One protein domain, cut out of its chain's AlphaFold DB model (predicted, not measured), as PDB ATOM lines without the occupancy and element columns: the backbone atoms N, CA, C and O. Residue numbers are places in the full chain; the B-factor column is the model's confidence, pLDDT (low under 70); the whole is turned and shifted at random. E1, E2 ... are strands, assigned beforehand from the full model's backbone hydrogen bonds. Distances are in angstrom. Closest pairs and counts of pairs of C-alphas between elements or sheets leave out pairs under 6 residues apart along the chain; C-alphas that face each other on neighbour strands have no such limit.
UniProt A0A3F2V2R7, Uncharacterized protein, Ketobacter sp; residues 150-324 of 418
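This is residues 150 to 324 of the 418 residues of an uncharacterized protein of Ketobacter sp (UniProt A0A3F2V2R7). One large antiparallel sheet of eleven strands curls round like part of a barrel, doubled back at its long strand E12 and open between its edge strands E5 and E8. A small sheet of three strands, E6, E7 and E10, fills part of the gap between E12 and E5, with E10 beside E12 and E6 starting close to E5, while the little hairpin of E3 and E4 lies next to E6, farthest from the mean of the C-alphas. The printed part has 175 residues with no named helix and sixteen named strands, E1 to E16 in that order along the chain, of the class all strand. The large sheet has the order E5, E2, E1, E16, E15, E14, E13, E12, E11, E9, E8, and the other two sheets are antiparallel as well. The whole is compact, with a radius of gyration of the C-alphas of 16.3 A and spans of 49 by 34 by 31 A.

The largest sheet runs, strand beside strand, E5 at residues 174 to 176, E2 at 157 to 160, E1 at 150 to 152, E16 at 315 to 323, E15 at 306 to 312, E14 at 292 to 302, E13 at 274 to 288, E12 at 250 to 270, E11 at 235 to 245, E9 at 215 to 218 and E8 at 201 to 204. It is strongly twisted and curled, the way across it turning by 251 degrees. It is a folded sheet, bent back on itself into two leaves that face each other: E5, E2, E1, E16, E15, E14 and E13 face E11, E9 and E8, with E12 as the hinge. E11 to E16 form a meander, each strand the antiparallel neighbour of the one before. Between E12 and E13, a hairpin, N 259 and O 284 are 2.9 A apart, within hydrogen-bond range; between E12 and E11, N 252 and O 243 are 2.8 A apart. The pairing of E16 is staggered: residues 315 to 318 pair with E15 and residues 319 to 322 with E1, where N 151 and O 321 are 2.9 A apart. The second sheet has E6 at residues 187 to 191, E7 at 194 to 198 and E10 at 223 to 227; N 196 of E7 and O 189 of E6 are 2.8 A apart. The closest C-alphas of E10 and E12 are those of Val 225 and Ser 260, 5.3 A apart, and those of E5 and E6 are Leu 174 and Tyr 187, 6.2 A apart. E3, residues 164 to 166, and E4, residues 169 to 171, form a hairpin, with N 166 and O 169 2.8 A apart; Ile 171 of E4 and Tyr 187 of E6 are their closest C-alphas, at 6.9 A.

E1 begins at C-alpha 150, (121.014, 133.994, 106.703). E12 measures 41.1 A from C-alpha 250 at (117.577, 111.261, 82.764) to C-alpha 270, and bends by 106 degrees at residue 267. E13 measures 41.3 A, E14 32.7 A and E11 27.5 A. E16 measures 23.7 A and ends at C-alpha 323, (122.780, 134.058, 113.045). E7 runs on into E8 across a break of 2 residues, at 31 degrees.

The C-alphas farthest apart are those of Asp 211 and Gly 274, at 49.0 A. The printed part has no cut, and no link is long. The mean pLDDT of the printed part is 81.7; 42 residues are under 70, among them residues 201 to 217 and 240 to 252.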
ATOM      1  N   TRP A 150     121.394 132.709 107.300       94.12
ATOM      2  CA  TRP A 150     121.014 133.994 106.703       94.12
ATOM      3  C   TRP A 150     119.492 134.107 106.620       94.12
ATOM      4  O   TRP A 150     118.853 133.290 105.958       94.12
ATOM      5  N   HIS A 151     118.916 135.131 107.243       95.12
ATOM      6  CA  HIS A 151     117.477 135.392 107.241       95.12
ATOM      7  C   HIS A 151     117.154 136.552 106.300       95.12
ATOM      8  O   HIS A 151     117.795 137.598 106.370       95.12
ATOM      9  N   TYR A 152     116.163 136.384 105.427       94.44
ATOM     10  CA  TYR A 152     115.810 137.347 104.381       94.44
ATOM     11  C   TYR A 152     114.403 137.936 104.569       94.44
ATOM     12  O   TYR A 152     113.509 137.321 105.152       94.44
ATOM     13  N   ASP A 153     114.195 139.131 104.017       92.88
ATOM     14  CA  ASP A 153     112.954 139.917 104.076       92.88
ATOM     15  C   ASP A 153     111.713 139.202 103.504       92.88
ATOM     16  O   ASP A 153     110.586 139.430 103.951       92.88
ATOM     17  N   ASN A 154     111.910 138.273 102.569       90.62
ATOM     18  CA  ASN A 154     110.879 137.377 102.041       90.62
ATOM     19  C   ASN A 154     110.498 136.219 102.995       90.62
ATOM     20  O   ASN A 154     109.717 135.352 102.603       90.62
ATOM     21  N   SER A 155     111.011 136.212 104.233       92.25
ATOM     22  CA  SER A 155     110.899 135.131 105.227       92.25
ATOM     23  C   SER A 155     111.639 133.836 104.872       92.25
ATOM     24  O   SER A 155     111.366 132.802 105.482       92.25
ATOM     25  N   ASP A 156     112.569 133.871 103.915       91.38
ATOM     26  CA  ASP A 156     113.465 132.745 103.669       91.38
ATOM     27  C   ASP A 156     114.616 132.712 104.681       91.38
ATOM     28  O   ASP A 156     115.135 133.743 105.109       91.38
ATOM     29  N   VAL A 157     115.028 131.503 105.039       93.38
ATOM     30  CA  VAL A 157     116.180 131.212 105.883       93.38
ATOM     31  C   VAL A 157     117.097 130.284 105.105       93.38
ATOM     32  O   VAL A 157     116.703 129.177 104.735       93.38
ATOM     33  N   VAL A 158     118.322 130.735 104.861       91.69
ATOM     34  CA  VAL A 158     119.348 129.967 104.160       91.69
ATOM     35  C   VAL A 158     120.336 129.414 105.179       91.69
ATOM     36  O   VAL A 158     120.904 130.164 105.965       91.69
ATOM     37  N   THR A 159     120.537 128.098 105.162       92.12
ATOM     38  CA  THR A 159     121.401 127.363 106.108       92.12
ATOM     39  C   THR A 159     122.333 126.409 105.371       92.12
ATOM     40  O   THR A 159     122.074 126.050 104.218       92.12
ATOM     41  N   LEU A 160     123.404 125.955 106.024       91.06
ATOM     42  CA  LEU A 160     124.253 124.899 105.478       91.06
ATOM     43  C   LEU A 160     123.591 123.519 105.633       91.06
ATOM     44  O   LEU A 160     123.230 123.069 106.719       91.06
ATOM     45  N   GLY A 161     123.430 122.822 104.510       89.56
ATOM     46  CA  GLY A 161     123.039 121.418 104.466       89.56
ATOM     47  C   GLY A 161     124.200 120.478 104.799       89.56
ATOM     48  O   GLY A 161     125.356 120.879 104.864       89.56
ATOM     49  N   ALA A 162     123.901 119.186 104.948       90.06
ATOM     50  CA  ALA A 162     124.933 118.178 105.197       90.06
ATOM     51  C   ALA A 162     126.013 118.167 104.082       90.06
ATOM     52  O   ALA A 162     125.636 118.174 102.901       90.06
ATOM     53  N   PRO A 163     127.318 118.089 104.430       91.19
ATOM     54  CA  PRO A 163     128.406 118.037 103.459       91.19
ATOM     55  C   PRO A 163     128.249 116.894 102.454       91.19
ATOM     56  O   PRO A 163     127.871 115.775 102.815       91.19
ATOM     57  N   ARG A 164     128.585 117.155 101.189       89.12
ATOM     58  CA  ARG A 164     128.582 116.154 100.112       89.12
ATOM     59  C   ARG A 164     129.592 116.492  99.023       89.12
ATOM     60  O   ARG A 164     129.994 117.642  98.880       89.12
ATOM     61  N   ASP A 165     129.952 115.501  98.219       87.81
ATOM     62  CA  ASP A 165     130.881 115.705  97.110       87.81
ATOM     63  C   ASP A 165     130.198 116.386  95.917       87.81
ATOM     64  O   ASP A 165     129.218 115.889  95.360       87.81
ATOM     65  N   PHE A 166     130.756 117.519  95.496       82.38
ATOM     66  CA  PHE A 166     130.341 118.279  94.324       82.38
ATOM     67  C   PHE A 166     131.568 118.816  93.587       82.38
ATOM     68  O   PHE A 166     132.474 119.381  94.193       82.38
ATOM     69  N   ALA A 167     131.628 118.611  92.267       82.44
ATOM     70  CA  ALA A 167     132.768 119.007  91.431       82.44
ATOM     71  C   ALA A 167     134.156 118.553  91.961       82.44
ATOM     72  O   ALA A 167     135.163 119.216  91.721       82.44
ATOM     73  N   GLY A 168     134.218 117.425  92.684       84.69
ATOM     74  CA  GLY A 168     135.451 116.893  93.284       84.69
ATOM     75  C   GLY A 168     135.868 117.532  94.618       84.69
ATOM     76  O   GLY A 168     136.980 117.284  95.074       84.69
ATOM     77  N   LYS A 169     135.004 118.339  95.246       87.00
ATOM     78  CA  LYS A 169     135.203 118.922  96.581       87.00
ATOM     79  C   LYS A 169     134.044 118.533  97.499       87.00
ATOM     80  O   LYS A 169     132.898 118.514  97.059       87.00
ATOM     81  N   THR A 170     134.324 118.276  98.771       91.25
ATOM     82  CA  THR A 170     133.281 118.123  99.793       91.25
ATOM     83  C   THR A 170     132.791 119.510 100.214       91.25
ATOM     84  O   THR A 170     133.586 120.331 100.664       91.25
ATOM     85  N   ILE A 171     131.502 119.792 100.012       90.56
ATOM     86  CA  ILE A 171     130.875 121.106 100.219       90.56
ATOM     87  C   ILE A 171     129.548 120.912 100.958       90.56
ATOM     88  O   ILE A 171     128.726 120.088 100.546       90.56
ATOM     89  N   SER A 172     129.318 121.690 102.017       91.31
ATOM     90  CA  SER A 172     127.988 121.875 102.605       91.31
ATOM     91  C   SER A 172     127.206 122.850 101.714       91.31
ATOM     92  O   SER A 172     127.650 123.992 101.552       91.31
ATOM     93  N   PRO A 173     126.107 122.422 101.064       90.12
ATOM     94  CA  PRO A 173     125.338 123.293 100.183       90.12
ATOM     95  C   PRO A 173     124.547 124.328 100.985       90.12
ATOM     96  O   PRO A 173     124.083 124.016 102.080       90.12
ATOM     97  N   LEU A 174     124.305 125.508 100.418       90.12
ATOM     98  CA  LEU A 174     123.276 126.400 100.947       90.12
ATOM     99  C   LEU A 174     121.894 125.823 100.618       90.12
ATOM    100  O   LEU A 174     121.628 125.395  99.489       90.12
ATOM    101  N   ARG A 175     121.021 125.812 101.624       88.62
ATOM    102  CA  ARG A 175     119.644 125.332 101.548       88.62
ATOM    103  C   ARG A 175     118.676 126.418 101.949       88.62
ATOM    104  O   ARG A 175     118.733 126.903 103.076       88.62
ATOM    105  N   HIS A 176     117.770 126.715 101.033       88.25
ATOM    106  CA  HIS A 176     116.638 127.601 101.235       88.25
ATOM    107  C   HIS A 176     115.531 126.890 102.023       88.25
ATOM    108  O   HIS A 176     115.287 125.693 101.851       88.25
ATOM    109  N   SER A 177     114.862 127.637 102.898       90.38
ATOM    110  CA  SER A 177     113.686 127.177 103.642       90.38
ATOM    111  C   SER A 177     112.410 127.246 102.799       90.38
ATOM    112  O   SER A 177     111.486 126.453 102.995       90.38
ATOM    113  N   LEU A 178     112.367 128.191 101.856       84.62
ATOM    114  CA  LEU A 178     111.312 128.324 100.866       84.62
ATOM    115  C   LEU A 178     111.637 127.474  99.636       84.62
ATOM    116  O   LEU A 178     112.760 127.488  99.135       84.62
ATOM    117  N   ASP A 179     110.624 126.791  99.102       73.75
ATOM    118  CA  ASP A 179     110.696 126.121  97.799       73.75
ATOM    119  C   ASP A 179     110.644 127.165  96.672       73.75
ATOM    120  O   ASP A 179     109.617 127.409  96.031       73.75
ATOM    121  N   ILE A 180     111.763 127.861  96.485       65.81
ATOM    122  CA  ILE A 180     111.974 128.764  95.363       65.81
ATOM    123  C   ILE A 180     112.436 127.885  94.205       65.81
ATOM    124  O   ILE A 180     113.603 127.530  94.135       65.81
ATOM    125  N   GLN A 181     111.538 127.564  93.271       58.69
ATOM    126  CA  GLN A 181     111.759 126.608  92.167       58.69
ATOM    127  C   GLN A 181     113.066 126.780  91.355       58.69
ATOM    128  O   GLN A 181     113.506 125.853  90.677       58.69
ATOM    129  N   VAL A 182     113.679 127.964  91.394       58.81
ATOM    130  CA  VAL A 182     114.931 128.316  90.706       58.81
ATOM    131  C   VAL A 182     116.177 128.083  91.590       58.81
ATOM    132  O   VAL A 182     117.268 127.827  91.079       58.81
ATOM    133  N   PHE A 183     116.023 128.103  92.916       60.47
ATOM    134  CA  PHE A 183     117.040 127.715  93.892       60.47
ATOM    135  C   PHE A 183     116.742 126.306  94.422       60.47
ATOM    136  O   PHE A 183     116.008 126.109  95.388       60.47
ATOM    137  N   GLY A 184     117.356 125.299  93.798       68.19
ATOM    138  CA  GLY A 184     117.621 124.041  94.496       68.19
ATOM    139  C   GLY A 184     118.725 124.234  95.545       68.19
ATOM    140  O   GLY A 184     118.961 125.335  96.030       68.19
ATOM    141  N   ASP A 185     119.462 123.171  95.864       78.88
ATOM    142  CA  ASP A 185     120.682 123.350  96.652       78.88
ATOM    143  C   ASP A 185     121.734 124.153  95.852       78.88
ATOM    144  O   ASP A 185     122.079 123.787  94.721       78.88
ATOM    145  N   GLU A 186     122.309 125.177  96.474       86.12
ATOM    146  CA  GLU A 186     123.408 125.970  95.923       86.12
ATOM    147  C   GLU A 186     124.755 125.538  96.516       86.12
ATOM    148  O   GLU A 186     124.834 125.096  97.662       86.12
ATOM    149  N   TYR A 187     125.843 125.685  95.762       88.94
ATOM    150  CA  TYR A 187     127.177 125.270  96.198       88.94
ATOM    151  C   TYR A 187     128.136 126.447  96.115       88.94
ATOM    152  O   TYR A 187     128.529 126.854  95.022       88.94
ATOM    153  N   PHE A 188     128.547 126.951  97.274       91.25
ATOM    154  CA  PHE A 188     129.631 127.914  97.389       91.25
ATOM    155  C   PHE A 188     130.890 127.209  97.884       91.25
ATOM    156  O   PHE A 188     130.841 126.382  98.793       91.25
ATOM    157  N   TYR A 189     132.019 127.529  97.266       91.56
ATOM    158  CA  TYR A 189     133.339 127.103  97.708       91.56
ATOM    159  C   TYR A 189     134.260 128.314  97.741       91.56
ATOM    160  O   TYR A 189     134.316 129.081  96.784       91.56
ATOM    161  N   VAL A 190     134.998 128.455  98.833       90.31
ATOM    162  CA  VAL A 190     135.968 129.526  99.040       90.31
ATOM    163  C   VAL A 190     137.371 128.926  99.010       90.31
ATOM    164  O   VAL A 190     137.633 127.912  99.659       90.31
ATOM    165  N   GLY A 191     138.276 129.551  98.264       86.75
ATOM    166  CA  GLY A 191     139.696 129.203  98.248       86.75
ATOM    167  C   GLY A 191     140.523 130.359  97.705       86.75
ATOM    168  O   GLY A 191     140.108 130.992  96.739       86.75
ATOM    169  N   ASP A 192     141.657 130.646  98.342       83.94
ATOM    170  CA  ASP A 192     142.642 131.647  97.907       83.94
ATOM    171  C   ASP A 192     142.011 133.025  97.598       83.94
ATOM    172  O   ASP A 192     142.192 133.605  96.529       83.94
ATOM    173  N   GLY A 193     141.163 133.517  98.513       87.31
ATOM    174  CA  GLY A 193     140.396 134.762  98.357       87.31
ATOM    175  C   GLY A 193     139.296 134.740  97.283       87.31
ATOM    176  O   GLY A 193     138.536 135.702  97.171       87.31
ATOM    177  N   THR A 194     139.148 133.656  96.525       92.50
ATOM    178  CA  THR A 194     138.150 133.514  95.460       92.50
ATOM    179  C   THR A 194     136.898 132.785  95.951       92.50
ATOM    180  O   THR A 194     136.969 131.700  96.534       92.50
ATOM    181  N   ILE A 195     135.734 133.363  95.654       94.25
ATOM    182  CA  ILE A 195     134.421 132.730  95.778       94.25
ATOM    183  C   ILE A 195     134.113 132.005  94.466       94.25
ATOM    184  O   ILE A 195     134.055 132.604  93.385       94.25
ATOM    185  N   TYR A 196     133.854 130.709  94.572       92.75
ATOM    186  CA  TYR A 196     133.347 129.864  93.504       92.75
ATOM    187  C   TYR A 196     131.904 129.455  93.793       92.75
ATOM    188  O   TYR A 196     131.551 129.163  94.933       92.75
ATOM    189  N   TYR A 197     131.089 129.373  92.747       89.56
ATOM    190  CA  TYR A 197     129.663 129.077  92.830       89.56
ATOM    191  C   TYR A 197     129.245 127.992  91.828       89.56
ATOM    192  O   TYR A 197     129.847 127.839  90.761       89.56
ATOM    193  N   GLY A 198     128.202 127.241  92.172       83.88
ATOM    194  CA  GLY A 198     127.534 126.244  91.342       83.88
ATOM    195  C   GLY A 198     126.149 125.908  91.901       83.88
ATOM    196  O   GLY A 198     125.765 126.388  92.963       83.88
ATOM    197  N   GLY A 199     125.387 125.067  91.198       73.62
ATOM    198  CA  GLY A 199     124.031 124.693  91.630       73.62
ATOM    199  C   GLY A 199     122.927 125.691  91.287       73.62
ATOM    200  O   GLY A 199     121.838 125.572  91.835       73.62
ATOM    201  N   ILE A 200     123.144 126.619  90.346       71.69
ATOM    202  CA  ILE A 200     122.017 127.303  89.686       71.69
ATOM    203  C   ILE A 200     121.086 126.224  89.130       71.69
ATOM    204  O   ILE A 200     121.553 125.320  88.429       71.69
ATOM    205  N   ASN A 201     119.791 126.330  89.421       67.56
ATOM    206  CA  ASN A 201     118.780 125.497  88.795       67.56
ATOM    207  C   ASN A 201     117.927 126.349  87.857       67.56
ATOM    208  O   ASN A 201     117.719 127.540  88.070       67.56
ATOM    209  N   ALA A 202     117.448 125.729  86.788       62.62
ATOM    210  CA  ALA A 202     116.420 126.312  85.947       62.62
ATOM    211  C   ALA A 202     115.403 125.241  85.614       62.62
ATOM    212  O   ALA A 202     115.774 124.206  85.052       62.62
ATOM    213  N   ASN A 203     114.152 125.525  85.951       61.22
ATOM    214  CA  ASN A 203     113.013 124.742  85.518       61.22
ATOM    215  C   ASN A 203     112.502 125.329  84.200       61.22
ATOM    216  O   ASN A 203     112.484 126.547  84.015       61.22
ATOM    217  N   THR A 204     112.121 124.462  83.270       60.72
ATOM    218  CA  THR A 204     111.486 124.865  82.018       60.72
ATOM    219  C   THR A 204     110.395 123.872  81.632       60.72
ATOM    220  O   THR A 204     110.622 122.661  81.629       60.72
ATOM    221  N   ASP A 205     109.220 124.414  81.307       54.34
ATOM    222  CA  ASP A 205     107.973 123.678  81.037       54.34
ATOM    223  C   ASP A 205     107.995 122.894  79.706       54.34
ATOM    224  O   ASP A 205     107.029 122.227  79.340       54.34
ATOM    225  N   SER A 206     109.060 123.036  78.911       53.09
ATOM    226  CA  SER A 206     109.366 122.150  77.782       53.09
ATOM    227  C   SER A 206     110.771 122.396  77.230       53.09
ATOM    228  O   SER A 206     111.226 123.529  77.082       53.09
ATOM    229  N   ILE A 207     111.438 121.315  76.827       57.94
ATOM    230  CA  ILE A 207     112.576 121.358  75.906       57.94
ATOM    231  C   ILE A 207     112.022 120.942  74.533       57.94
ATOM    232  O   ILE A 207     111.650 119.785  74.394       57.94
ATOM    233  N   PRO A 208     111.985 121.795  73.487       52.34
ATOM    234  CA  PRO A 208     111.401 121.471  72.169       52.34
ATOM    235  C   PRO A 208     111.986 120.264  71.401       52.34
ATOM    236  O   PRO A 208     111.595 120.010  70.265       52.34
ATOM    237  N   SER A 209     112.941 119.541  71.986       55.72
ATOM    238  CA  SER A 209     113.539 118.302  71.471       55.72
ATOM    239  C   SER A 209     113.419 117.111  72.436       55.72
ATOM    240  O   SER A 209     114.079 116.095  72.224       55.72
ATOM    241  N   MET A 210     112.659 117.248  73.523       56.34
ATOM    242  CA  MET A 210     112.399 116.215  74.526       56.34
ATOM    243  C   MET A 210     110.917 116.304  74.905       56.34
ATOM    244  O   MET A 210     110.461 117.360  75.333       56.34
ATOM    245  N   ASP A 211     110.167 115.210  74.758       58.38
ATOM    246  CA  ASP A 211     108.725 115.149  75.063       58.38
ATOM    247  C   ASP A 211     108.465 115.106  76.589       58.38
ATOM    248  O   ASP A 211     107.823 114.196  77.116       58.38
ATOM    249  N   THR A 212     109.024 116.071  77.320       58.09
ATOM    250  CA  THR A 212     109.097 116.123  78.785       58.09
ATOM    251  C   THR A 212     108.447 117.407  79.287       58.09
ATOM    252  O   THR A 212     108.846 118.495  78.869       58.09
ATOM    253  N   ALA A 213     107.465 117.280  80.183       54.62
ATOM    254  CA  ALA A 213     106.689 118.411  80.701       54.62
ATOM    255  C   ALA A 213     107.489 119.331  81.636       54.62
ATOM    256  O   ALA A 213     107.175 120.509  81.738       54.62
ATOM    257  N   GLU A 214     108.519 118.807  82.305       61.28
ATOM    258  CA  GLU A 214     109.394 119.580  83.183       61.28
ATOM    259  C   GLU A 214     110.850 119.118  83.018       61.28
ATOM    260  O   GLU A 214     111.162 117.921  82.980       61.28
ATOM    261  N   ALA A 215     111.759 120.086  82.910       61.72
ATOM    262  CA  ALA A 215     113.195 119.857  82.844       61.72
ATOM    263  C   ALA A 215     113.936 120.763  83.829       61.72
ATOM    264  O   ALA A 215     113.748 121.979  83.808       61.72
ATOM    265  N   ARG A 216     114.818 120.171  84.643       68.44
ATOM    266  CA  ARG A 216     115.669 120.866  85.617       68.44
ATOM    267  C   ARG A 216     117.122 120.834  85.162       68.44
ATOM    268  O   ARG A 216     117.721 119.769  85.015       68.44
ATOM    269  N   ILE A 217     117.724 121.999  84.968       68.81
ATOM    270  CA  ILE A 217     119.141 122.112  84.600       68.81
ATOM    271  C   ILE A 217     120.002 122.189  85.868       68.81
ATOM    272  O   ILE A 217     119.775 123.075  86.679       68.81
ATOM    273  N   GLU A 218     120.996 121.305  86.027       70.81
ATOM    274  CA  GLU A 218     121.979 121.332  87.125       70.81
ATOM    275  C   GLU A 218     123.399 121.571  86.570       70.81
ATOM    276  O   GLU A 218     124.003 120.732  85.887       70.81
ATOM    277  N   PHE A 219     123.988 122.721  86.898       72.69
ATOM    278  CA  PHE A 219     125.373 123.024  86.530       72.69
ATOM    279  C   PHE A 219     126.349 122.392  87.531       72.69
ATOM    280  O   PHE A 219     126.754 123.022  88.505       72.69
ATOM    281  N   VAL A 220     126.738 121.141  87.267       70.88
ATOM    282  CA  VAL A 220     127.589 120.271  88.116       70.88
ATOM    283  C   VAL A 220     129.075 120.679  88.215       70.88
ATOM    284  O   VAL A 220     129.960 119.834  88.352       70.88
ATOM    285  N   SER A 221     129.385 121.973  88.112       78.50
ATOM    286  CA  SER A 221     130.752 122.491  88.201       78.50
ATOM    287  C   SER A 221     130.795 123.844  88.891       78.50
ATOM    288  O   SER A 221     129.977 124.709  88.580       78.50
ATOM    289  N   LEU A 222     131.810 124.046  89.726       86.94
ATOM    290  CA  LEU A 222     132.138 125.343  90.305       86.94
ATOM    291  C   LEU A 222     132.719 126.309  89.259       86.94
ATOM    292  O   LEU A 222     133.479 125.903  88.374       86.94
ATOM    293  N   ARG A 223     132.386 127.595  89.392       88.81
ATOM    294  CA  ARG A 223     132.882 128.711  88.571       88.81
ATOM    295  C   ARG A 223     133.234 129.888  89.478       88.81
ATOM    296  O   ARG A 223     132.469 130.173  90.394       88.81
ATOM    297  N   LYS A 224     134.369 130.562  89.241       92.00
ATOM    298  CA  LYS A 224     134.742 131.796  89.964       92.00
ATOM    299  C   LYS A 224     133.639 132.829  89.735       92.00
ATOM    300  O   LYS A 224     133.321 133.088  88.579       92.00
ATOM    301  N   VAL A 225     133.067 133.382  90.801       93.31
ATOM    302  CA  VAL A 225     132.090 134.486  90.732       93.31
ATOM    303  C   VAL A 225     132.673 135.800  91.214       93.31
ATOM    304  O   VAL A 225     132.353 136.837  90.642       93.31
ATOM    305  N   TYR A 226     133.560 135.750  92.204       94.75
ATOM    306  CA  TYR A 226     134.251 136.915  92.730       94.75
ATOM    307  C   TYR A 226     135.625 136.519  93.270       94.75
ATOM    308  O   TYR A 226     135.798 135.422  93.794       94.75
ATOM    309  N   ASP A 227     136.592 137.411  93.147       92.94
ATOM    310  CA  ASP A 227     137.947 137.303  93.676       92.94
ATOM    311  C   ASP A 227     138.277 138.646  94.304       92.94
ATOM    312  O   ASP A 227     138.222 139.675  93.632       92.94
ATOM    313  N   GLN A 228     138.562 138.617  95.603       90.69
ATOM    314  CA  GLN A 228     138.717 139.818  96.415       90.69
ATOM    315  C   GLN A 228     140.029 140.574  96.174       90.69
ATOM    316  O   GLN A 228     140.117 141.735  96.555       90.69
ATOM    317  N   TYR A 229     141.039 139.936  95.573       87.81
ATOM    318  CA  TYR A 229     142.340 140.561  95.320       87.81
ATOM    319  C   TYR A 229     142.386 141.224  93.944       87.81
ATOM    320  O   TYR A 229     143.011 142.267  93.780       87.81
ATOM    321  N   SER A 230     141.714 140.633  92.949       89.62
ATOM    322  CA  SER A 230     141.592 141.213  91.603       89.62
ATOM    323  C   SER A 230     140.263 141.932  91.340       89.62
ATOM    324  O   SER A 230     140.039 142.364  90.211       89.62
ATOM    325  N   ASP A 231     139.382 142.023  92.345       90.00
ATOM    326  CA  ASP A 231     138.041 142.637  92.296       90.00
ATOM    327  C   ASP A 231     137.231 142.220  91.052       90.00
ATOM    328  O   ASP A 231     136.652 143.037  90.336       90.00
ATOM    329  N   SER A 232     137.249 140.919  90.728       90.88
ATOM    330  CA  SER A 232     136.799 140.426  89.419       90.88
ATOM    331  C   SER A 232     136.035 139.099  89.450       90.88
ATOM    332  O   SER A 232     136.276 138.218  90.277       90.88
ATOM    333  N   GLY A 233     135.127 138.939  88.484       89.69
ATOM    334  CA  GLY A 233     134.458 137.672  88.180       89.69
ATOM    335  C   GLY A 233     135.228 136.821  87.160       89.69
ATOM    336  O   GLY A 233     136.451 136.884  87.053       89.69
ATOM    337  N   SER A 234     134.519 135.999  86.389       89.19
ATOM    338  CA  SER A 234     135.100 135.176  85.316       89.19
ATOM    339  C   SER A 234     134.207 135.080  84.077       89.19
ATOM    340  O   SER A 234     132.978 135.034  84.176       89.19
ATOM    341  N   ILE A 235     134.825 134.991  82.894       81.00
ATOM    342  CA  ILE A 235     134.145 134.724  81.620       81.00
ATOM    343  C   ILE A 235     134.653 133.386  81.085       81.00
ATOM    344  O   ILE A 235     135.843 133.215  80.840       81.00
ATOM    345  N   ASP A 236     133.740 132.431  80.927       77.44
ATOM    346  CA  ASP A 236     134.049 131.012  80.764       77.44
ATOM    347  C   ASP A 236     133.212 130.436  79.600       77.44
ATOM    348  O   ASP A 236     132.040 130.077  79.746       77.44
ATOM    349  N   TYR A 237     133.810 130.352  78.409       63.84
ATOM    350  CA  TYR A 237     133.141 129.836  77.209       63.84
ATOM    351  C   TYR A 237     133.094 128.293  77.182       63.84
ATOM    352  O   TYR A 237     134.025 127.621  77.629       63.84
ATOM    353  N   LEU A 238     132.015 127.742  76.610       65.38
ATOM    354  CA  LEU A 238     131.834 126.333  76.221       65.38
ATOM    355  C   LEU A 238     132.161 125.290  77.315       65.38
ATOM    356  O   LEU A 238     133.015 124.416  77.152       65.38
ATOM    357  N   LYS A 239     131.432 125.345  78.431       71.75
ATOM    358  CA  LYS A 239     131.484 124.359  79.523       71.75
ATOM    359  C   LYS A 239     130.435 123.261  79.360       71.75
ATOM    360  O   LYS A 239     129.466 123.416  78.621       71.75
ATOM    361  N   ARG A 240     130.634 122.145  80.070       67.31
ATOM    362  CA  ARG A 240     129.720 120.991  80.099       67.31
ATOM    363  C   ARG A 240     128.899 120.992  81.386       67.31
ATOM    364  O   ARG A 240     129.481 121.051  82.465       67.31
ATOM    365  N   GLY A 241     127.579 120.918  81.263       67.88
ATOM    366  CA  GLY A 241     126.638 120.761  82.379       67.88
ATOM    367  C   GLY A 241     125.730 119.549  82.172       67.88
ATOM    368  O   GLY A 241     125.902 118.818  81.192       67.88
ATOM    369  N   THR A 242     124.741 119.367  83.048       67.81
ATOM    370  CA  THR A 242     123.788 118.254  82.956       67.81
ATOM    371  C   THR A 242     122.355 118.745  83.166       67.81
ATOM    372  O   THR A 242     122.078 119.460  84.119       67.81
ATOM    373  N   ILE A 243     121.429 118.352  82.295       64.94
ATOM    374  CA  ILE A 243     119.984 118.507  82.522       64.94
ATOM    375  C   ILE A 243     119.463 117.190  83.082       64.94
ATOM    376  O   ILE A 243     119.868 116.137  82.595       64.94
ATOM    377  N   ALA A 244     118.578 117.240  84.071       63.91
ATOM    378  CA  ALA A 244     117.767 116.111  84.495       63.91
ATOM    379  C   ALA A 244     116.303 116.391  84.110       63.91
ATOM    380  O   ALA A 244     115.742 117.416  84.498       63.91
ATOM    381  N   THR A 245     115.696 115.507  83.317       60.91
ATOM    382  CA  THR A 245     114.338 115.699  82.771       60.91
ATOM    383  C   THR A 245     113.369 114.636  83.271       60.91
ATOM    384  O   THR A 245     113.712 113.450  83.296       60.91
ATOM    385  N   GLU A 246     112.150 115.031  83.628       57.28
ATOM    386  CA  GLU A 246     111.081 114.086  83.971       57.28
ATOM    387  C   GLU A 246     110.679 113.215  82.760       57.28
ATOM    388  O   GLU A 246     110.864 113.645  81.620       57.28
ATOM    389  N   PRO A 247     110.135 111.992  82.944       54.59
ATOM    390  CA  PRO A 247     109.753 111.354  84.212       54.59
ATOM    391  C   PRO A 247     110.850 110.490  84.863       54.59
ATOM    392  O   PRO A 247     110.681 110.050  85.997       54.59
ATOM    393  N   GLU A 248     111.965 110.223  84.175       59.50
ATOM    394  CA  GLU A 248     113.029 109.322  84.667       59.50
ATOM    395  C   GLU A 248     114.260 110.061  85.231       59.50
ATOM    396  O   GLU A 248     115.254 109.430  85.589       59.50
ATOM    397  N   TRP A 249     114.212 111.399  85.309       63.97
ATOM    398  CA  TRP A 249     115.331 112.273  85.697       63.97
ATOM    399  C   TRP A 249     116.620 111.978  84.913       63.97
ATOM    400  O   TRP A 249     117.735 112.022  85.444       63.97
ATOM    401  N   GLN A 250     116.467 111.666  83.619       61.97
ATOM    402  CA  GLN A 250     117.577 111.261  82.764       61.97
ATOM    403  C   GLN A 250     118.595 112.399  82.643       61.97
ATOM    404  O   GLN A 250     118.263 113.509  82.230       61.97
ATOM    405  N   ARG A 251     119.853 112.102  82.979       65.44
ATOM    406  CA  ARG A 251     120.970 113.048  82.898       65.44
ATOM    407  C   ARG A 251     121.463 113.191  81.455       65.44
ATOM    408  O   ARG A 251     122.091 112.275  80.926       65.44
ATOM    409  N   VAL A 252     121.214 114.346  80.838       66.56
ATOM    410  CA  VAL A 252     121.668 114.692  79.479       66.56
ATOM    411  C   VAL A 252     122.743 115.774  79.540       66.56
ATOM    412  O   VAL A 252     122.560 116.809  80.177       66.56
ATOM    413  N   GLY A 253     123.874 115.546  78.868       70.06
ATOM    414  CA  GLY A 253     124.962 116.523  78.793       70.06
ATOM    415  C   GLY A 253     124.597 117.730  77.924       70.06
ATOM    416  O   GLY A 253     124.119 117.562  76.804       70.06
ATOM    417  N   LEU A 254     124.868 118.937  78.420       74.88
ATOM    418  CA  LEU A 254     124.624 120.210  77.726       74.88
ATOM    419  C   LEU A 254     125.917 121.020  77.566       74.88
ATOM    420  O   LEU A 254     126.844 120.872  78.366       74.88
ATOM    421  N   VAL A 255     125.952 121.921  76.580       77.12
ATOM    422  CA  VAL A 255     127.005 122.940  76.449       77.12
ATOM    423  C   VAL A 255     126.448 124.314  76.814       77.12
ATOM    424  O   VAL A 255     125.355 124.689  76.382       77.12
ATOM    425  N   TYR A 256     127.194 125.061  77.625       79.62
ATOM    426  CA  TYR A 256     126.807 126.393  78.083       79.62
ATOM    427  C   TYR A 256     127.995 127.354  78.152       79.62
ATOM    428  O   TYR A 256     129.146 126.939  78.264       79.62
ATOM    429  N   ASN A 257     127.699 128.649  78.118       84.81
ATOM    430  CA  ASN A 257     128.640 129.719  78.429       84.81
ATOM    431  C   ASN A 257     128.309 130.295  79.807       84.81
ATOM    432  O   ASN A 257     127.133 130.458  80.142       84.81
ATOM    433  N   TRP A 258     129.341 130.620  80.579       87.56
ATOM    434  CA  TRP A 258     129.247 131.278  81.877       87.56
ATOM    435  C   TRP A 258     129.875 132.670  81.801       87.56
ATOM    436  O   TRP A 258     130.946 132.846  81.222       87.56
ATOM    437  N   ARG A 259     129.230 133.648  82.427       90.69
ATOM    438  CA  ARG A 259     129.792 134.961  82.736       90.69
ATOM    439  C   ARG A 259     129.442 135.282  84.176       90.69
ATOM    440  O   ARG A 259     128.308 135.092  84.596       90.69
ATOM    441  N   SER A 260     130.423 135.791  84.892       92.88
ATOM    442  CA  SER A 260     130.265 136.442  86.181       92.88
ATOM    443  C   SER A 260     131.050 137.742  86.140       92.88
ATOM    444  O   SER A 260     132.171 137.763  85.630       92.88
ATOM    445  N   GLU A 261     130.444 138.823  86.601       93.56
ATOM    446  CA  GLU A 261     130.947 140.178  86.394       93.56
ATOM    447  C   GLU A 261     130.650 141.039  87.612       93.56
ATOM    448  O   GLU A 261     129.504 141.132  88.046       93.56
ATOM    449  N   VAL A 262     131.687 141.685  88.145       93.50
ATOM    450  CA  VAL A 262     131.534 142.720  89.167       93.50
ATOM    451  C   VAL A 262     130.965 143.961  88.483       93.50
ATOM    452  O   VAL A 262     131.591 144.515  87.584       93.50
ATOM    453  N   LEU A 263     129.756 144.363  88.872       90.75
ATOM    454  CA  LEU A 263     129.045 145.491  88.266       90.75
ATOM    455  C   LEU A 263     129.398 146.819  88.937       90.75
ATOM    456  O   LEU A 263     129.691 147.804  88.262       90.75
ATOM    457  N   ARG A 264     129.273 146.865  90.267       91.31
ATOM    458  CA  ARG A 264     129.480 148.057  91.097       91.31
ATOM    459  C   ARG A 264     129.633 147.676  92.567       91.31
ATOM    460  O   ARG A 264     129.213 146.599  92.985       91.31
ATOM    461  N   LYS A 265     130.180 148.604  93.347       92.88
ATOM    462  CA  LYS A 265     130.170 148.583  94.812       92.88
ATOM    463  C   LYS A 265     129.107 149.573  95.283       92.88
ATOM    464  O   LYS A 265     129.083 150.706  94.807       92.88
ATOM    465  N   GLU A 266     128.197 149.154  96.155       92.81
ATOM    466  CA  GLU A 266     127.085 149.995  96.617       92.81
ATOM    467  C   GLU A 266     126.687 149.685  98.063       92.81
ATOM    468  O   GLU A 266     127.066 148.651  98.611       92.81
ATOM    469  N   LEU A 267     125.932 150.592  98.689       92.56
ATOM    470  CA  LEU A 267     125.302 150.332  99.982       92.56
ATOM    471  C   LEU A 267     124.002 149.552  99.761       92.56
ATOM    472  O   LEU A 267     123.129 149.988  99.009       92.56
ATOM    473  N   ILE A 268     123.870 148.417 100.440       93.44
ATOM    474  CA  ILE A 268     122.659 147.602 100.462       93.44
ATOM    475  C   ILE A 268     121.967 147.791 101.805       93.44
ATOM    476  O   ILE A 268     122.536 147.504 102.854       93.44
ATOM    477  N   GLU A 269     120.726 148.268 101.765       92.31
ATOM    478  CA  GLU A 269     119.869 148.373 102.948       92.31
ATOM    479  C   GLU A 269     119.514 146.976 103.473       92.31
ATOM    480  O   GLU A 269     118.795 146.223 102.809       92.31
ATOM    481  N   THR A 270     119.996 146.657 104.671       90.31
ATOM    482  CA  THR A 270     119.615 145.481 105.468       90.31
ATOM    483  C   THR A 270     118.750 145.913 106.648       90.31
ATOM    484  O   THR A 270     118.815 147.065 107.085       90.31
ATOM    485  N   VAL A 271     117.928 145.011 107.188       85.81
ATOM    486  CA  VAL A 271     116.974 145.383 108.248       85.81
ATOM    487  C   VAL A 271     117.674 145.608 109.591       85.81
ATOM    488  O   VAL A 271     117.452 146.644 110.218       85.81
ATOM    489  N   GLN A 272     118.525 144.676 110.039       85.75
ATOM    490  CA  GLN A 272     119.186 144.781 111.345       85.75
ATOM    491  C   GLN A 272     120.462 145.638 111.326       85.75
ATOM    492  O   GLN A 272     120.746 146.311 112.320       85.75
ATOM    493  N   TYR A 273     121.234 145.629 110.234       85.12
ATOM    494  CA  TYR A 273     122.536 146.316 110.165       85.12
ATOM    495  C   TYR A 273     122.481 147.667 109.431       85.12
ATOM    496  O   TYR A 273     123.471 148.398 109.428       85.12
ATOM    497  N   GLY A 274     121.336 148.028 108.838       87.44
ATOM    498  CA  GLY A 274     121.195 149.234 108.018       87.44
ATOM    499  C   GLY A 274     121.954 149.120 106.686       87.44
ATOM    500  O   GLY A 274     122.072 148.010 106.152       87.44
ATOM    501  N   PRO A 275     122.459 150.231 106.120       90.00
ATOM    502  CA  PRO A 275     123.194 150.215 104.859       90.00
ATOM    503  C   PRO A 275     124.587 149.590 105.023       90.00
ATOM    504  O   PRO A 275     125.450 150.158 105.690       90.00
ATOM    505  N   VAL A 276     124.831 148.457 104.361       92.38
ATOM    506  CA  VAL A 276     126.132 147.762 104.366       92.38
ATOM    507  C   VAL A 276     126.812 147.829 102.991       92.38
ATOM    508  O   VAL A 276     126.142 147.622 101.976       92.38
ATOM    509  N   PRO A 277     128.127 148.103 102.906       93.44
ATOM    510  CA  PRO A 277     128.879 148.011 101.659       93.44
ATOM    511  C   PRO A 277     128.872 146.597 101.077       93.44
ATOM    512  O   PRO A 277     129.229 145.639 101.761       93.44
ATOM    513  N   ALA A 278     128.522 146.469  99.799       95.31
ATOM    514  CA  ALA A 278     128.525 145.194  99.094       95.31
ATOM    515  C   ALA A 278     129.043 145.312  97.655       95.31
ATOM    516  O   ALA A 278     128.887 146.342  96.993       95.31
ATOM    517  N   VAL A 279     129.619 144.217  97.159       95.81
ATOM    518  CA  VAL A 279     130.004 144.034  95.755       95.81
ATOM    519  C   VAL A 279     128.855 143.364  95.015       95.81
ATOM    520  O   VAL A 279     128.477 142.240  95.348       95.81
ATOM    521  N   ALA A 280     128.313 144.043  94.005       95.69
ATOM    522  CA  ALA A 280     127.282 143.515  93.122       95.69
ATOM    523  C   ALA A 280     127.912 142.654  92.017       95.69
ATOM    524  O   ALA A 280     128.696 143.163  91.212       95.69
ATOM    525  N   VAL A 281     127.539 141.377  91.944       95.19
ATOM    526  CA  VAL A 281     128.006 140.424  90.928       95.19
ATOM    527  C   VAL A 281     126.828 139.967  90.065       95.19
ATOM    528  O   VAL A 281     125.903 139.339  90.579       95.19
ATOM    529  N   ASP A 282     126.867 140.233  88.756       92.38
ATOM    530  CA  ASP A 282     125.983 139.561  87.790       92.38
ATOM    531  C   ASP A 282     126.515 138.164  87.500       92.38
ATOM    532  O   ASP A 282     127.712 137.988  87.276       92.38
ATOM    533  N   ILE A 283     125.626 137.178  87.447       89.44
ATOM    534  CA  ILE A 283     125.923 135.815  87.028       89.44
ATOM    535  C   ILE A 283     124.973 135.462  85.891       89.44
ATOM    536  O   ILE A 283     123.782 135.227  86.095       89.44
ATOM    537  N   SER A 284     125.517 135.395  84.681       87.44
ATOM    538  CA  SER A 284     124.789 135.129  83.446       87.44
ATOM    539  C   SER A 284     125.222 133.792  82.835       87.44
ATOM    540  O   SER A 284     126.370 133.610  82.427       87.44
ATOM    541  N   VAL A 285     124.278 132.859  82.698       83.38
ATOM    542  CA  VAL A 285     124.493 131.529  82.111       83.38
ATOM    543  C   VAL A 285     123.669 131.386  80.839       83.38
ATOM    544  O   VAL A 285     122.458 131.581  80.848       83.38
ATOM    545  N   SER A 286     124.316 131.052  79.724       82.69
ATOM    546  CA  SER A 286     123.655 130.877  78.423       82.69
ATOM    547  C   SER A 286     123.824 129.447  77.925       82.69
ATOM    548  O   SER A 286     124.935 129.040  77.588       82.69
ATOM    549  N   VAL A 287     122.732 128.687  77.866       77.25
ATOM    550  CA  VAL A 287     122.720 127.293  77.398       77.25
ATOM    551  C   VAL A 287     122.423 127.246  75.902       77.25
ATOM    552  O   VAL A 287     121.491 127.899  75.426       77.25
ATOM    553  N   GLN A 288     123.201 126.451  75.160       70.81
ATOM    554  CA  GLN A 288     123.028 126.255  73.723       70.81
ATOM    555  C   GLN A 288     122.498 124.845  73.431       70.81
ATOM    556  O   GLN A 288     123.240 123.911  73.135       70.81
ATOM    557  N   ILE A 289     121.179 124.726  73.539       66.56
ATOM    558  CA  ILE A 289     120.345 123.587  73.131       66.56
ATOM    559  C   ILE A 289     119.571 124.005  71.852       66.56
ATOM    560  O   ILE A 289     119.840 125.096  71.340       66.56
ATOM    561  N   PRO A 290     118.658 123.210  71.246       58.62
ATOM    562  CA  PRO A 290     117.860 123.670  70.089       58.62
ATOM    563  C   PRO A 290     117.018 124.945  70.313       58.62
ATOM    564  O   PRO A 290     116.437 125.471  69.369       58.62
ATOM    565  N   PHE A 291     117.000 125.476  71.535       59.06
ATOM    566  CA  PHE A 291     116.568 126.823  71.887       59.06
ATOM    567  C   PHE A 291     117.642 127.498  72.757       59.06
ATOM    568  O   PHE A 291     118.496 126.836  73.351       59.06
ATOM    569  N   LYS A 292     117.610 128.831  72.844       67.19
ATOM    570  CA  LYS A 292     118.508 129.596  73.719       67.19
ATOM    571  C   LYS A 292     117.826 129.838  75.060       67.19
ATOM    572  O   LYS A 292     116.843 130.569  75.109       67.19
ATOM    573  N   LEU A 293     118.388 129.293  76.134       74.62
ATOM    574  CA  LEU A 293     118.035 129.682  77.497       74.62
ATOM    575  C   LEU A 293     119.130 130.602  78.043       74.62
ATOM    576  O   LEU A 293     120.302 130.222  78.048       74.62
ATOM    577  N   LYS A 294     118.747 131.793  78.515       78.88
ATOM    578  CA  LYS A 294     119.614 132.665  79.312       78.88
ATOM    579  C   LYS A 294     119.053 132.754  80.726       78.88
ATOM    580  O   LYS A 294     117.899 133.124  80.908       78.88
ATOM    581  N   LEU A 295     119.895 132.443  81.699       79.12
ATOM    582  CA  LEU A 295     119.665 132.660  83.119       79.12
ATOM    583  C   LEU A 295     120.539 133.833  83.548       79.12
ATOM    584  O   LEU A 295     121.697 133.908  83.134       79.12
ATOM    585  N   THR A 296     119.996 134.728  84.360       81.81
ATOM    586  CA  THR A 296     120.732 135.842  84.957       81.81
ATOM    587  C   THR A 296     120.307 135.965  86.419       81.81
ATOM    588  O   THR A 296     119.117 135.855  86.719       81.81
ATOM    589  N   SER A 297     121.279 136.136  87.312       85.56
ATOM    590  CA  SER A 297     121.088 136.315  88.752       85.56
ATOM    591  C   SER A 297     122.089 137.342  89.272       85.56
ATOM    592  O   SER A 297     123.268 137.259  88.933       85.56
ATOM    593  N   GLY A 298     121.627 138.289  90.083       91.06
ATOM    594  CA  GLY A 298     122.483 139.217  90.817       91.06
ATOM    595  C   GLY A 298     122.750 138.691  92.225       91.06
ATOM    596  O   GLY A 298     121.823 138.251  92.904       91.06
ATOM    597  N   ILE A 299     123.996 138.744  92.693       93.44
ATOM    598  CA  ILE A 299     124.353 138.430  94.084       93.44
ATOM    599  C   ILE A 299     125.195 139.571  94.650       93.44
ATOM    600  O   ILE A 299     126.136 140.028  94.006       93.44
ATOM    601  N   TRP A 300     124.861 140.015  95.859       96.31
ATOM    602  CA  TRP A 300     125.587 141.056  96.575       96.31
ATOM    603  C   TRP A 300     126.325 140.456  97.763       96.31
ATOM    604  O   TRP A 300     125.690 139.966  98.699       96.31
ATOM    605  N   PHE A 301     127.655 140.515  97.727       95.94
ATOM    606  CA  PHE A 301     128.517 140.039  98.809       95.94
ATOM    607  C   PHE A 301     128.994 141.213  99.664       95.94
ATOM    608  O   PHE A 301     129.625 142.131  99.136       95.94
ATOM    609  N   ALA A 302     128.728 141.180 100.970       95.56
ATOM    610  CA  ALA A 302     129.245 142.157 101.924       95.56
ATOM    611  C   ALA A 302     130.311 141.532 102.842       95.56
ATOM    612  O   ALA A 302     130.121 140.404 103.320       95.56
ATOM    613  N   PRO A 303     131.402 142.259 103.148       94.25
ATOM    614  CA  PRO A 303     132.407 141.813 104.104       94.25
ATOM    615  C   PRO A 303     131.799 141.446 105.464       94.25
ATOM    616  O   PRO A 303     131.040 142.214 106.050       94.25
ATOM    617  N   GLY A 304     132.135 140.261 105.975       92.19
ATOM    618  CA  GLY A 304     131.696 139.768 107.284       92.19
ATOM    619  C   GLY A 304     130.244 139.287 107.366       92.19
ATOM    620  O   GLY A 304     129.893 138.681 108.371       92.19
ATOM    621  N   LEU A 305     129.417 139.495 106.333       93.44
ATOM    622  CA  LEU A 305     128.012 139.052 106.311       93.44
ATOM    623  C   LEU A 305     127.698 138.031 105.218       93.44
ATOM    624  O   LEU A 305     126.683 137.350 105.313       93.44
ATOM    625  N   GLY A 306     128.527 137.892 104.183       94.19
ATOM    626  CA  GLY A 306     128.207 136.997 103.073       94.19
ATOM    627  C   GLY A 306     127.187 137.623 102.128       94.19
ATOM    628  O   GLY A 306     127.360 138.755 101.676       94.19
ATOM    629  N   ILE A 307     126.132 136.882 101.796       94.00
ATOM    630  CA  ILE A 307     125.140 137.303 100.802       94.00
ATOM    631  C   ILE A 307     124.103 138.225 101.459       94.00
ATOM    632  O   ILE A 307     123.269 137.773 102.239       94.00
ATOM    633  N   VAL A 308     124.139 139.520 101.125       95.56
ATOM    634  CA  VAL A 308     123.249 140.543 101.720       95.56
ATOM    635  C   VAL A 308     122.048 140.909 100.850       95.56
ATOM    636  O   VAL A 308     121.039 141.404 101.349       95.56
ATOM    637  N   ALA A 309     122.133 140.652  99.547       94.56
ATOM    638  CA  ALA A 309     121.001 140.719  98.637       94.56
ATOM    639  C   ALA A 309     121.181 139.736  97.479       94.56
ATOM    640  O   ALA A 309     122.300 139.340  97.136       94.56
ATOM    641  N   ARG A 310     120.059 139.345  96.877       90.00
ATOM    642  CA  ARG A 310     119.993 138.444  95.719       90.00
ATOM    643  C   ARG A 310     118.917 138.958  94.777       90.00
ATOM    644  O   ARG A 310     117.862 139.368  95.248       90.00
ATOM    645  N   GLU A 311     119.159 138.926  93.475       88.19
ATOM    646  CA  GLU A 311     118.165 139.234  92.449       88.19
ATOM    647  C   GLU A 311     118.010 138.037  91.524       88.19
ATOM    648  O   GLU A 311     118.982 137.546  90.954       88.19
ATOM    649  N   LEU A 312     116.773 137.584  91.351       77.12
ATOM    650  CA  LEU A 312     116.451 136.441  90.517       77.12
ATOM    651  C   LEU A 312     115.103 136.662  89.837       77.12
ATOM    652  O   LEU A 312     114.119 136.991  90.495       77.12
ATOM    653  N   ALA A 313     115.048 136.484  88.515       69.75
ATOM    654  CA  ALA A 313     113.833 136.699  87.719       69.75
ATOM    655  C   ALA A 313     113.156 138.077  87.953       69.75
ATOM    656  O   ALA A 313     111.939 138.206  87.835       69.75
ATOM    657  N   GLY A 314     113.945 139.110  88.288       72.19
ATOM    658  CA  GLY A 314     113.466 140.464  88.597       72.19
ATOM    659  C   GLY A 314     112.887 140.649  90.008       72.19
ATOM    660  O   GLY A 314     112.335 141.709  90.298       72.19
ATOM    661  N   LEU A 315     112.993 139.646  90.885       80.88
ATOM    662  CA  LEU A 315     112.698 139.763  92.312       80.88
ATOM    663  C   LEU A 315     114.005 139.924  93.090       80.88
ATOM    664  O   LEU A 315     114.879 139.062  93.008       80.88
ATOM    665  N   THR A 316     114.119 141.004  93.863       88.75
ATOM    666  CA  THR A 316     115.234 141.219  94.794       88.75
ATOM    667  C   THR A 316     114.811 140.849  96.213       88.75
ATOM    668  O   THR A 316     113.808 141.366  96.699       88.75
ATOM    669  N   THR A 317     115.589 140.001  96.880       90.88
ATOM    670  CA  THR A 317     115.455 139.658  98.306       90.88
ATOM    671  C   THR A 317     116.643 140.220  99.073       90.88
ATOM    672  O   THR A 317     117.772 140.167  98.570       90.88
ATOM    673  N   ARG A 318     116.423 140.739 100.281       95.19
ATOM    674  CA  ARG A 318     117.455 141.397 101.099       95.19
ATOM    675  C   ARG A 318     117.581 140.765 102.472       95.19
ATOM    676  O   ARG A 318     116.627 140.201 102.996       95.19
ATOM    677  N   LEU A 319     118.773 140.868 103.038       95.81
ATOM    678  CA  LEU A 319     119.094 140.348 104.354       95.81
ATOM    679  C   LEU A 319     118.360 141.125 105.458       95.81
ATOM    680  O   LEU A 319     118.441 142.353 105.547       95.81
ATOM    681  N   ASP A 320     117.677 140.376 106.316       94.50
ATOM    682  CA  ASP A 320     117.129 140.838 107.586       94.50
ATOM    683  C   ASP A 320     118.251 140.825 108.641       94.50
ATOM    684  O   ASP A 320     118.717 141.885 109.071       94.50
ATOM    685  N   TYR A 321     118.775 139.629 108.942       92.06
ATOM    686  CA  TYR A 321     119.902 139.395 109.854       92.06
ATOM    687  C   TYR A 321     120.644 138.077 109.562       92.06
ATOM    688  O   TYR A 321     120.171 137.239 108.792       92.06
ATOM    689  N   VAL A 322     121.801 137.880 110.203       91.94
ATOM    690  CA  VAL A 322     122.563 136.618 110.198       91.94
ATOM    691  C   VAL A 322     122.727 136.091 111.624       91.94
ATOM    692  O   VAL A 322     123.145 136.830 112.516       91.94
ATOM    693  N   GLU A 323     122.417 134.813 111.838       91.12
ATOM    694  CA  GLU A 323     122.780 134.058 113.045       91.12
ATOM    695  C   GLU A 323     124.169 133.417 112.856       91.12
ATOM    696  O   GLU A 323     124.539 133.051 111.742       91.12
ATOM    697  N   GLY A 324     124.959 133.312 113.930       86.62
ATOM    698  CA  GLY A 324     126.304 132.710 113.908       86.62
ATOM    699  C   GLY A 324     127.455 133.643 113.491       86.62
ATOM    700  O   GLY A 324     128.615 133.267 113.632       86.62
TER     701      GLY A 324